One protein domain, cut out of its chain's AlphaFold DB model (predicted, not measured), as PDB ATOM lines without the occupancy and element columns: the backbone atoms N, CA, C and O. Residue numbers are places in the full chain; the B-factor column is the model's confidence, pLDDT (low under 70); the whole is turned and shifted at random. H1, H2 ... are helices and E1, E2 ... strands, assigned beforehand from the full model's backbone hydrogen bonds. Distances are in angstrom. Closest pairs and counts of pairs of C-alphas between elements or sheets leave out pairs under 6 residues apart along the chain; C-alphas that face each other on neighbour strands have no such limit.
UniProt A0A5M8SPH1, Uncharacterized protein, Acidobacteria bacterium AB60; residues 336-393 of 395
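What this domain is: This is residues 336 to 393 of the 395 residues of an uncharacterized protein of Acidobacteria bacterium AB60 (UniProt A0A5M8SPH1). A narrow three-stranded sheet makes one end of an elongated domain, where the long hairpin of E1 and E2 reaches out to its turn at residues 365 and 366. Three short helices make the other end: H1 and H3 pack together, H2 leads straight into E1, and the short strand E3 returns beside the first residues of E1. The printed part has 58 residues, in the order H1, H2, E1, E2, H3, E3. The sheet order is E2, E1, E3, antiparallel throughout, and the class is mixed. The whole is compact, with a radius of gyration of the C-alphas of 11.3 A and spans of 35 by 20 by 16 A.

Where its parts are: H1, residues 338 to 342, begins at C-alpha 338 (172.601, 159.361, 198.982) and is 6.6 A long. H2, residues 347 to 356, measures 15.0 A. E1, residues 358 to 364, measures 18.2 A and ends at C-alpha 364 (167.615, 139.043, 199.202). E2, residues 367 to 372, measures 16.6 A. H3, residues 377 to 381, spans 6.1 A. E3, residues 390 to 392, spans 6.6 A and ends at C-alpha 392 (170.829, 154.615, 209.480).

How they stand to each other: E1 and E2 form an antiparallel hairpin at 141 degrees, with N 361 and O 369 2.8 A apart, within hydrogen-bond range. E3 is antiparallel to E1 at 160 degrees, with N 360 and O 390 at 2.8 A. E2, H3 and E3 form a split strand-helix-strand unit, two strands running the same way with E1 between them, and its crossover is right-handed. H1 and H3 touch, the closest C-alphas being those of Ala 339 and Ala 381, 4.6 A apart. H1 and H2 are close but not clearly touching, at 6.9 A between the C-alphas of Leu 342 and Gln 350. H1, H2 and H3 are not on the sheet. Every O i to N i+4 pair is within hydrogen-bond range in H1 and H3, and 5 of 6 in H2.

The domain as a whole: The C-alphas farthest apart, those of Pro 348 and Pro 365, are 35.4 A apart. The printed part has no cut. No link is long. Mean pLDDT of the printed part is 94.0, and no printed residue is under 70.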
ATOM      1  N   GLU A 336     168.077 158.138 192.555       91.81
ATOM      2  CA  GLU A 336     168.591 159.208 193.413       91.81
ATOM      3  C   GLU A 336     169.830 158.767 194.213       91.81
ATOM      4  O   GLU A 336     169.936 157.619 194.650       91.81
ATOM      5  N   SER A 337     170.783 159.685 194.411       95.69
ATOM      6  CA  SER A 337     171.991 159.437 195.205       95.69
ATOM      7  C   SER A 337     171.778 159.704 196.694       95.69
ATOM      8  O   SER A 337     170.924 160.498 197.094       95.69
ATOM      9  N   LEU A 338     172.609 159.094 197.542       96.56
ATOM     10  CA  LEU A 338     172.601 159.361 198.982       96.56
ATOM     11  C   LEU A 338     172.880 160.838 199.300       96.56
ATOM     12  O   LEU A 338     172.280 161.389 200.221       96.56
ATOM     13  N   ALA A 339     173.744 161.503 198.530       96.44
ATOM     14  CA  ALA A 339     173.992 162.933 198.704       96.44
ATOM     15  C   ALA A 339     172.755 163.791 198.413       96.44
ATOM     16  O   ALA A 339     172.521 164.769 199.120       96.44
ATOM     17  N   ALA A 340     171.953 163.445 197.398       95.06
ATOM     18  CA  ALA A 340     170.728 164.181 197.084       95.06
ATOM     19  C   ALA A 340     169.725 164.130 198.249       95.06
ATOM     20  O   ALA A 340     169.201 165.170 198.639       95.06
ATOM     21  N   LEU A 341     169.592 162.968 198.899       93.69
ATOM     22  CA  LEU A 341     168.756 162.789 200.090       93.69
ATOM     23  C   LEU A 341     169.194 163.662 201.286       93.69
ATOM     24  O   LEU A 341     168.367 164.065 202.106       93.69
ATOM     25  N   LEU A 342     170.496 163.924 201.414       93.94
ATOM     26  CA  LEU A 342     171.078 164.695 202.519       93.94
ATOM     27  C   LEU A 342     171.244 166.186 202.197       93.94
ATOM     28  O   LEU A 342     171.570 166.963 203.095       93.94
ATOM     29  N   ARG A 343     171.009 166.594 200.945       92.44
ATOM     30  CA  ARG A 343     171.307 167.938 200.431       92.44
ATOM     31  C   ARG A 343     170.634 169.050 201.229       92.44
ATOM     32  O   ARG A 343     171.267 170.066 201.495       92.44
ATOM     33  N   ASP A 344     169.386 168.838 201.633       90.25
ATOM     34  CA  ASP A 344     168.579 169.855 202.316       90.25
ATOM     35  C   ASP A 344     168.906 169.987 203.814       90.25
ATOM     36  O   ASP A 344     168.295 170.785 204.527       90.25
ATOM     37  N   ARG A 345     169.863 169.203 204.328       92.06
ATOM     38  CA  ARG A 345     170.313 169.292 205.721       92.06
ATOM     39  C   ARG A 345     171.358 170.398 205.882       92.06
ATOM     40  O   ARG A 345     172.242 170.511 205.035       92.06
ATOM     41  N   PRO A 346     171.343 171.179 206.975       94.00
ATOM     42  CA  PRO A 346     172.433 172.095 207.296       94.00
ATOM     43  C   PRO A 346     173.787 171.372 207.360       94.00
ATOM     44  O   PRO A 346     173.879 170.256 207.869       94.00
ATOM     45  N   GLN A 347     174.859 172.023 206.907       92.38
ATOM     46  CA  GLN A 347     176.209 171.438 206.868       92.38
ATOM     47  C   GLN A 347     176.701 170.858 208.219       92.38
ATOM     48  O   GLN A 347     177.306 169.778 208.209       92.38
ATOM     49  N   PRO A 348     176.428 171.484 209.387       92.56
ATOM     50  CA  PRO A 348     176.775 170.883 210.675       92.56
ATOM     51  C   PRO A 348     176.061 169.544 210.917       92.56
ATOM     52  O   PRO A 348     176.684 168.595 211.380       92.56
ATOM     53  N   GLU A 349     174.782 169.441 210.541       93.88
ATOM     54  CA  GLU A 349     173.996 168.207 210.664       93.88
ATOM     55  C   GLU A 349     174.524 167.129 209.711       93.88
ATOM     56  O   GLU A 349     174.698 165.984 210.122       93.88
ATOM     57  N   GLN A 350     174.861 167.492 208.466       93.81
ATOM     58  CA  GLN A 350     175.457 166.555 207.505       93.81
ATOM     59  C   GLN A 350     176.748 165.930 208.048       93.81
ATOM     60  O   GLN A 350     176.940 164.722 207.934       93.81
ATOM     61  N   THR A 351     177.611 166.733 208.678       93.06
ATOM     62  CA  THR A 351     178.880 166.255 209.251       93.06
ATOM     63  C   THR A 351     178.636 165.212 210.343       93.06
ATOM     64  O   THR A 351     179.247 164.144 210.315       93.06
ATOM     65  N   THR A 352     177.699 165.473 211.260       95.06
ATOM     66  CA  THR A 352     177.303 164.517 212.308       95.06
ATOM     67  C   THR A 352     176.692 163.245 211.721       95.06
ATOM     68  O   THR A 352     177.039 162.138 212.134       95.06
ATOM     69  N   ILE A 353     175.829 163.380 210.706       96.12
ATOM     70  CA  ILE A 353     175.239 162.236 210.000       96.12
ATOM     71  C   ILE A 353     176.349 161.359 209.417       96.12
ATOM     72  O   ILE A 353     176.388 160.161 209.692       96.12
ATOM     73  N   PHE A 354     177.290 161.940 208.665       96.19
ATOM     74  CA  PHE A 354     178.357 161.190 207.999       96.19
ATOM     75  C   PHE A 354     179.270 160.424 208.966       96.19
ATOM     76  O   PHE A 354     179.763 159.355 208.612       96.19
ATOM     77  N   GLN A 355     179.444 160.873 210.210       95.69
ATOM     78  CA  GLN A 355     180.249 160.144 211.202       95.69
ATOM     79  C   GLN A 355     179.679 158.756 211.529       95.69
ATOM     80  O   GLN A 355     180.433 157.802 211.732       95.69
ATOM     81  N   SER A 356     178.355 158.611 211.535       96.12
ATOM     82  CA  SER A 356     177.665 157.385 211.959       96.12
ATOM     83  C   SER A 356     176.841 156.721 210.852       96.12
ATOM     84  O   SER A 356     176.221 155.682 211.092       96.12
ATOM     85  N   LEU A 357     176.856 157.291 209.644       97.25
ATOM     86  CA  LEU A 357     176.079 156.832 208.501       97.25
ATOM     87  C   LEU A 357     176.430 155.393 208.113       97.25
ATOM     88  O   LEU A 357     177.588 155.039 207.889       97.25
ATOM     89  N   GLN A 358     175.396 154.568 207.998       97.06
ATOM     90  CA  GLN A 358     175.461 153.207 207.487       97.06
ATOM     91  C   GLN A 358     174.423 153.040 206.389       97.06
ATOM     92  O   GLN A 358     173.266 153.430 206.554       97.06
ATOM     93  N   VAL A 359     174.836 152.403 205.296       97.25
ATOM     94  CA  VAL A 359     173.945 151.998 204.212       97.25
ATOM     95  C   VAL A 359     173.976 150.483 204.105       97.25
ATOM     96  O   VAL A 359     175.040 149.868 204.031       97.25
ATOM     97  N   LEU A 360     172.798 149.874 204.119       96.81
ATOM     98  CA  LEU A 360     172.604 148.442 203.975       96.81
ATOM     99  C   LEU A 360     171.819 148.181 202.690       96.81
ATOM    100  O   LEU A 360     170.636 148.521 202.598       96.81
ATOM    101  N   ARG A 361     172.468 147.533 201.726       94.69
ATOM    102  CA  ARG A 361     171.858 147.092 200.476       94.69
ATOM    103  C   ARG A 361     171.047 145.835 200.697       94.69
ATOM    104  O   ARG A 361     171.550 144.863 201.265       94.69
ATOM    105  N   ARG A 362     169.809 145.815 200.214       90.88
ATOM    106  CA  ARG A 362     169.029 144.578 200.181       90.88
ATOM    107  C   ARG A 362     169.621 143.635 199.133       90.88
ATOM    108  O   ARG A 362     169.642 143.966 197.954       90.88
ATOM    109  N   VAL A 363     170.059 142.450 199.560       87.69
ATOM    110  CA  VAL A 363     170.583 141.419 198.645       87.69
ATOM    111  C   VAL A 363     169.541 140.349 198.330       87.69
ATOM    112  O   VAL A 363     169.373 139.944 197.187       87.69
ATOM    113  N   GLN A 364     168.750 139.962 199.331       83.00
ATOM    114  CA  GLN A 364     167.615 139.043 199.202       83.00
ATOM    115  C   GLN A 364     166.482 139.506 200.134       83.00
ATOM    116  O   GLN A 364     166.703 140.355 201.004       83.00
ATOM    117  N   PRO A 365     165.243 138.996 200.001       82.31
ATOM    118  CA  PRO A 365     164.197 139.251 200.988       82.31
ATOM    119  C   PRO A 365     164.677 138.977 202.422       82.31
ATOM    120  O   PRO A 365     165.097 137.874 202.751       82.31
ATOM    121  N   GLY A 366     164.662 140.015 203.262       84.25
ATOM    122  CA  GLY A 366     165.107 139.940 204.658       84.25
ATOM    123  C   GLY A 366     166.627 139.939 204.886       84.25
ATOM    124  O   GLY A 366     167.044 140.009 206.041       84.25
ATOM    125  N   ARG A 367     167.458 139.917 203.835       88.62
ATOM    126  CA  ARG A 367     168.927 139.860 203.947       88.62
ATOM    127  C   ARG A 367     169.570 141.115 203.380       88.62
ATOM    128  O   ARG A 367     169.173 141.603 202.320       88.62
ATOM    129  N   TYR A 368     170.567 141.617 204.099       92.81
ATOM    130  CA  TYR A 368     171.201 142.890 203.795       92.81
ATOM    131  C   TYR A 368     172.722 142.785 203.887       92.81
ATOM    132  O   TYR A 368     173.258 142.069 204.734       92.81
ATOM    133  N   ALA A 369     173.398 143.544 203.036       93.62
ATOM    134  CA  ALA A 369     174.844 143.684 203.001       93.62
ATOM    135  C   ALA A 369     175.209 145.148 203.261       93.62
ATOM    136  O   ALA A 369     174.580 146.051 202.712       93.62
ATOM    137  N   ALA A 370     176.199 145.394 204.117       95.81
ATOM    138  CA  ALA A 370     176.678 146.754 204.352       95.81
ATOM    139  C   ALA A 370     177.442 147.265 203.128       95.81
ATOM    140  O   ALA A 370     178.177 146.499 202.510       95.81
ATOM    141  N   ILE A 371     177.278 148.542 202.799       96.38
ATOM    142  CA  ILE A 371     178.098 149.226 201.803       96.38
ATOM    143  C   ILE A 371     179.145 150.035 202.557       96.38
ATOM    144  O   ILE A 371     178.802 150.909 203.353       96.38
ATOM    145  N   ASP A 372     180.409 149.722 202.317       96.06
ATOM    146  CA  ASP A 372     181.541 150.526 202.746       96.06
ATOM    147  C   ASP A 372     181.838 151.573 201.670       96.06
ATOM    148  O   ASP A 372     181.983 151.242 200.493       96.06
ATOM    149  N   PHE A 373     181.854 152.842 202.055       95.69
ATOM    150  CA  PHE A 373     182.058 153.966 201.148       95.69
ATOM    151  C   PHE A 373     182.688 155.136 201.912       95.69
ATOM    152  O   PHE A 373     182.499 155.240 203.132       95.69
ATOM    153  N   PRO A 374     183.400 156.049 201.227       95.69
ATOM    154  CA  PRO A 374     183.865 157.283 201.843       95.69
ATOM    155  C   PRO A 374     182.672 158.068 202.391       95.69
ATOM    156  O   PRO A 374     181.797 158.494 201.638       95.69
ATOM    157  N   ARG A 375     182.618 158.262 203.714       95.25
ATOM    158  CA  ARG A 375     181.528 158.989 204.387       95.25
ATOM    159  C   ARG A 375     181.702 160.500 204.236       95.25
ATOM    160  O   ARG A 375     181.854 161.236 205.203       95.25
ATOM    161  N   THR A 376     181.730 160.938 202.990       94.62
ATOM    162  CA  THR A 376     181.815 162.326 202.554       94.62
ATOM    163  C   THR A 376     180.646 162.610 201.618       94.62
ATOM    164  O   THR A 376     179.980 161.690 201.132       94.62
ATOM    165  N   LEU A 377     180.391 163.889 201.337       94.31
ATOM    166  CA  LEU A 377     179.361 164.270 200.371       94.31
ATOM    167  C   LEU A 377     179.654 163.700 198.971       94.31
ATOM    168  O   LEU A 377     178.734 163.270 198.286       94.31
ATOM    169  N   GLU A 378     180.928 163.653 198.581       94.44
ATOM    170  CA  GLU A 378     181.382 163.101 197.303       94.44
ATOM    171  C   GLU A 378     181.135 161.589 197.215       94.44
ATOM    172  O   GLU A 378     180.431 161.145 196.313       94.44
ATOM    173  N   GLY A 379     181.575 160.806 198.208       94.94
ATOM    174  CA  GLY A 379     181.302 159.364 198.238       94.94
ATOM    175  C   GLY A 379     179.801 159.050 198.289       94.94
ATOM    176  O   GLY A 379     179.323 158.117 197.645       94.94
ATOM    177  N   ALA A 380     179.014 159.872 198.988       96.25
ATOM    178  CA  ALA A 380     177.557 159.757 198.998       96.25
ATOM    179  C   ALA A 380     176.903 160.138 197.658       96.25
ATOM    180  O   ALA A 380     175.842 159.609 197.322       96.25
ATOM    181  N   ALA A 381     177.500 161.042 196.878       95.81
ATOM    182  CA  ALA A 381     176.991 161.419 195.560       95.81
ATOM    183  C   ALA A 381     177.161 160.290 194.540       95.81
ATOM    184  O   ALA A 381     176.323 160.134 193.655       95.81
ATOM    185  N   GLN A 382     178.192 159.467 194.718       95.44
ATOM    186  CA  GLN A 382     178.459 158.297 193.890       95.44
ATOM    187  C   GLN A 382     177.562 157.095 194.233       95.44
ATOM    188  O   GLN A 382     177.490 156.145 193.452       95.44
ATOM    189  N   LEU A 383     176.876 157.100 195.382       95.25
ATOM    190  CA  LEU A 383     176.056 155.977 195.827       95.25
ATOM    191  C   LEU A 383     174.582 156.153 195.446       95.25
ATOM    192  O   LEU A 383     173.827 156.840 196.134       95.25
ATOM    193  N   VAL A 384     174.162 155.468 194.381       94.81
ATOM    194  CA  VAL A 384     172.752 155.385 193.966       94.81
ATOM    195  C   VAL A 384     171.957 154.502 194.933       94.81
ATOM    196  O   VAL A 384     172.363 153.372 195.238       94.81
ATOM    197  N   LEU A 385     170.814 155.009 195.395       94.88
ATOM    198  CA  LEU A 385     169.891 154.325 196.294       94.88
ATOM    199  C   LEU A 385     168.932 153.421 195.514       94.88
ATOM    200  O   LEU A 385     168.347 153.815 194.504       94.88
ATOM    201  N   LEU A 386     168.747 152.196 196.008       94.00
ATOM    202  CA  LEU A 386     167.910 151.184 195.367       94.00
ATOM    203  C   LEU A 386     166.680 150.829 196.215       94.00
ATOM    204  O   LEU A 386     166.690 151.014 197.436       94.00
ATOM    205  N   PRO A 387     165.621 150.271 195.596       93.69
ATOM    206  CA  PRO A 387     164.461 149.752 196.313       93.69
ATOM    207  C   PRO A 387     164.826 148.838 197.492       93.69
ATOM    208  O   PRO A 387     165.454 147.790 197.345       93.69
ATOM    209  N   GLY A 388     164.369 149.218 198.684       93.75
ATOM    210  CA  GLY A 388     164.563 148.472 199.922       93.75
ATOM    211  C   GLY A 388     165.877 148.737 200.655       93.75
ATOM    212  O   GLY A 388     166.059 148.140 201.716       93.75
ATOM    213  N   ASP A 389     166.762 149.606 200.155       95.94
ATOM    214  CA  ASP A 389     167.972 150.003 200.885       95.94
ATOM    215  C   ASP A 389     167.612 150.587 202.265       95.94
ATOM    216  O   ASP A 389     166.586 151.257 202.441       95.94
ATOM    217  N   LYS A 390     168.454 150.315 203.268       97.06
ATOM    218  CA  LYS A 390     168.318 150.882 204.617       97.06
ATOM    219  C   LYS A 390     169.464 151.832 204.904       97.06
ATOM    220  O   LYS A 390     170.621 151.479 204.715       97.06
ATOM    221  N   ILE A 391     169.129 152.996 205.426       97.62
ATOM    222  CA  ILE A 391     170.042 154.067 205.784       97.62
ATOM    223  C   ILE A 391     169.821 154.364 207.262       97.62
ATOM    224  O   ILE A 391     168.687 154.588 207.697       97.62
ATOM    225  N   THR A 392     170.891 154.337 208.043       97.19
ATOM    226  CA  THR A 392     170.829 154.615 209.480       97.19
ATOM    227  C   THR A 392     171.993 155.483 209.923       97.19
ATOM    228  O   THR A 392     173.110 155.269 209.461       97.19
ATOM    229  N   TRP A 393     171.749 156.401 210.850       96.38
ATOM    230  CA  TRP A 393     172.779 157.177 211.544       96.38
ATOM    231  C   TRP A 393     172.371 157.411 213.004       96.38
ATOM    232  O   TRP A 393     171.208 157.250 213.373       96.38
TER     233      TRP A 393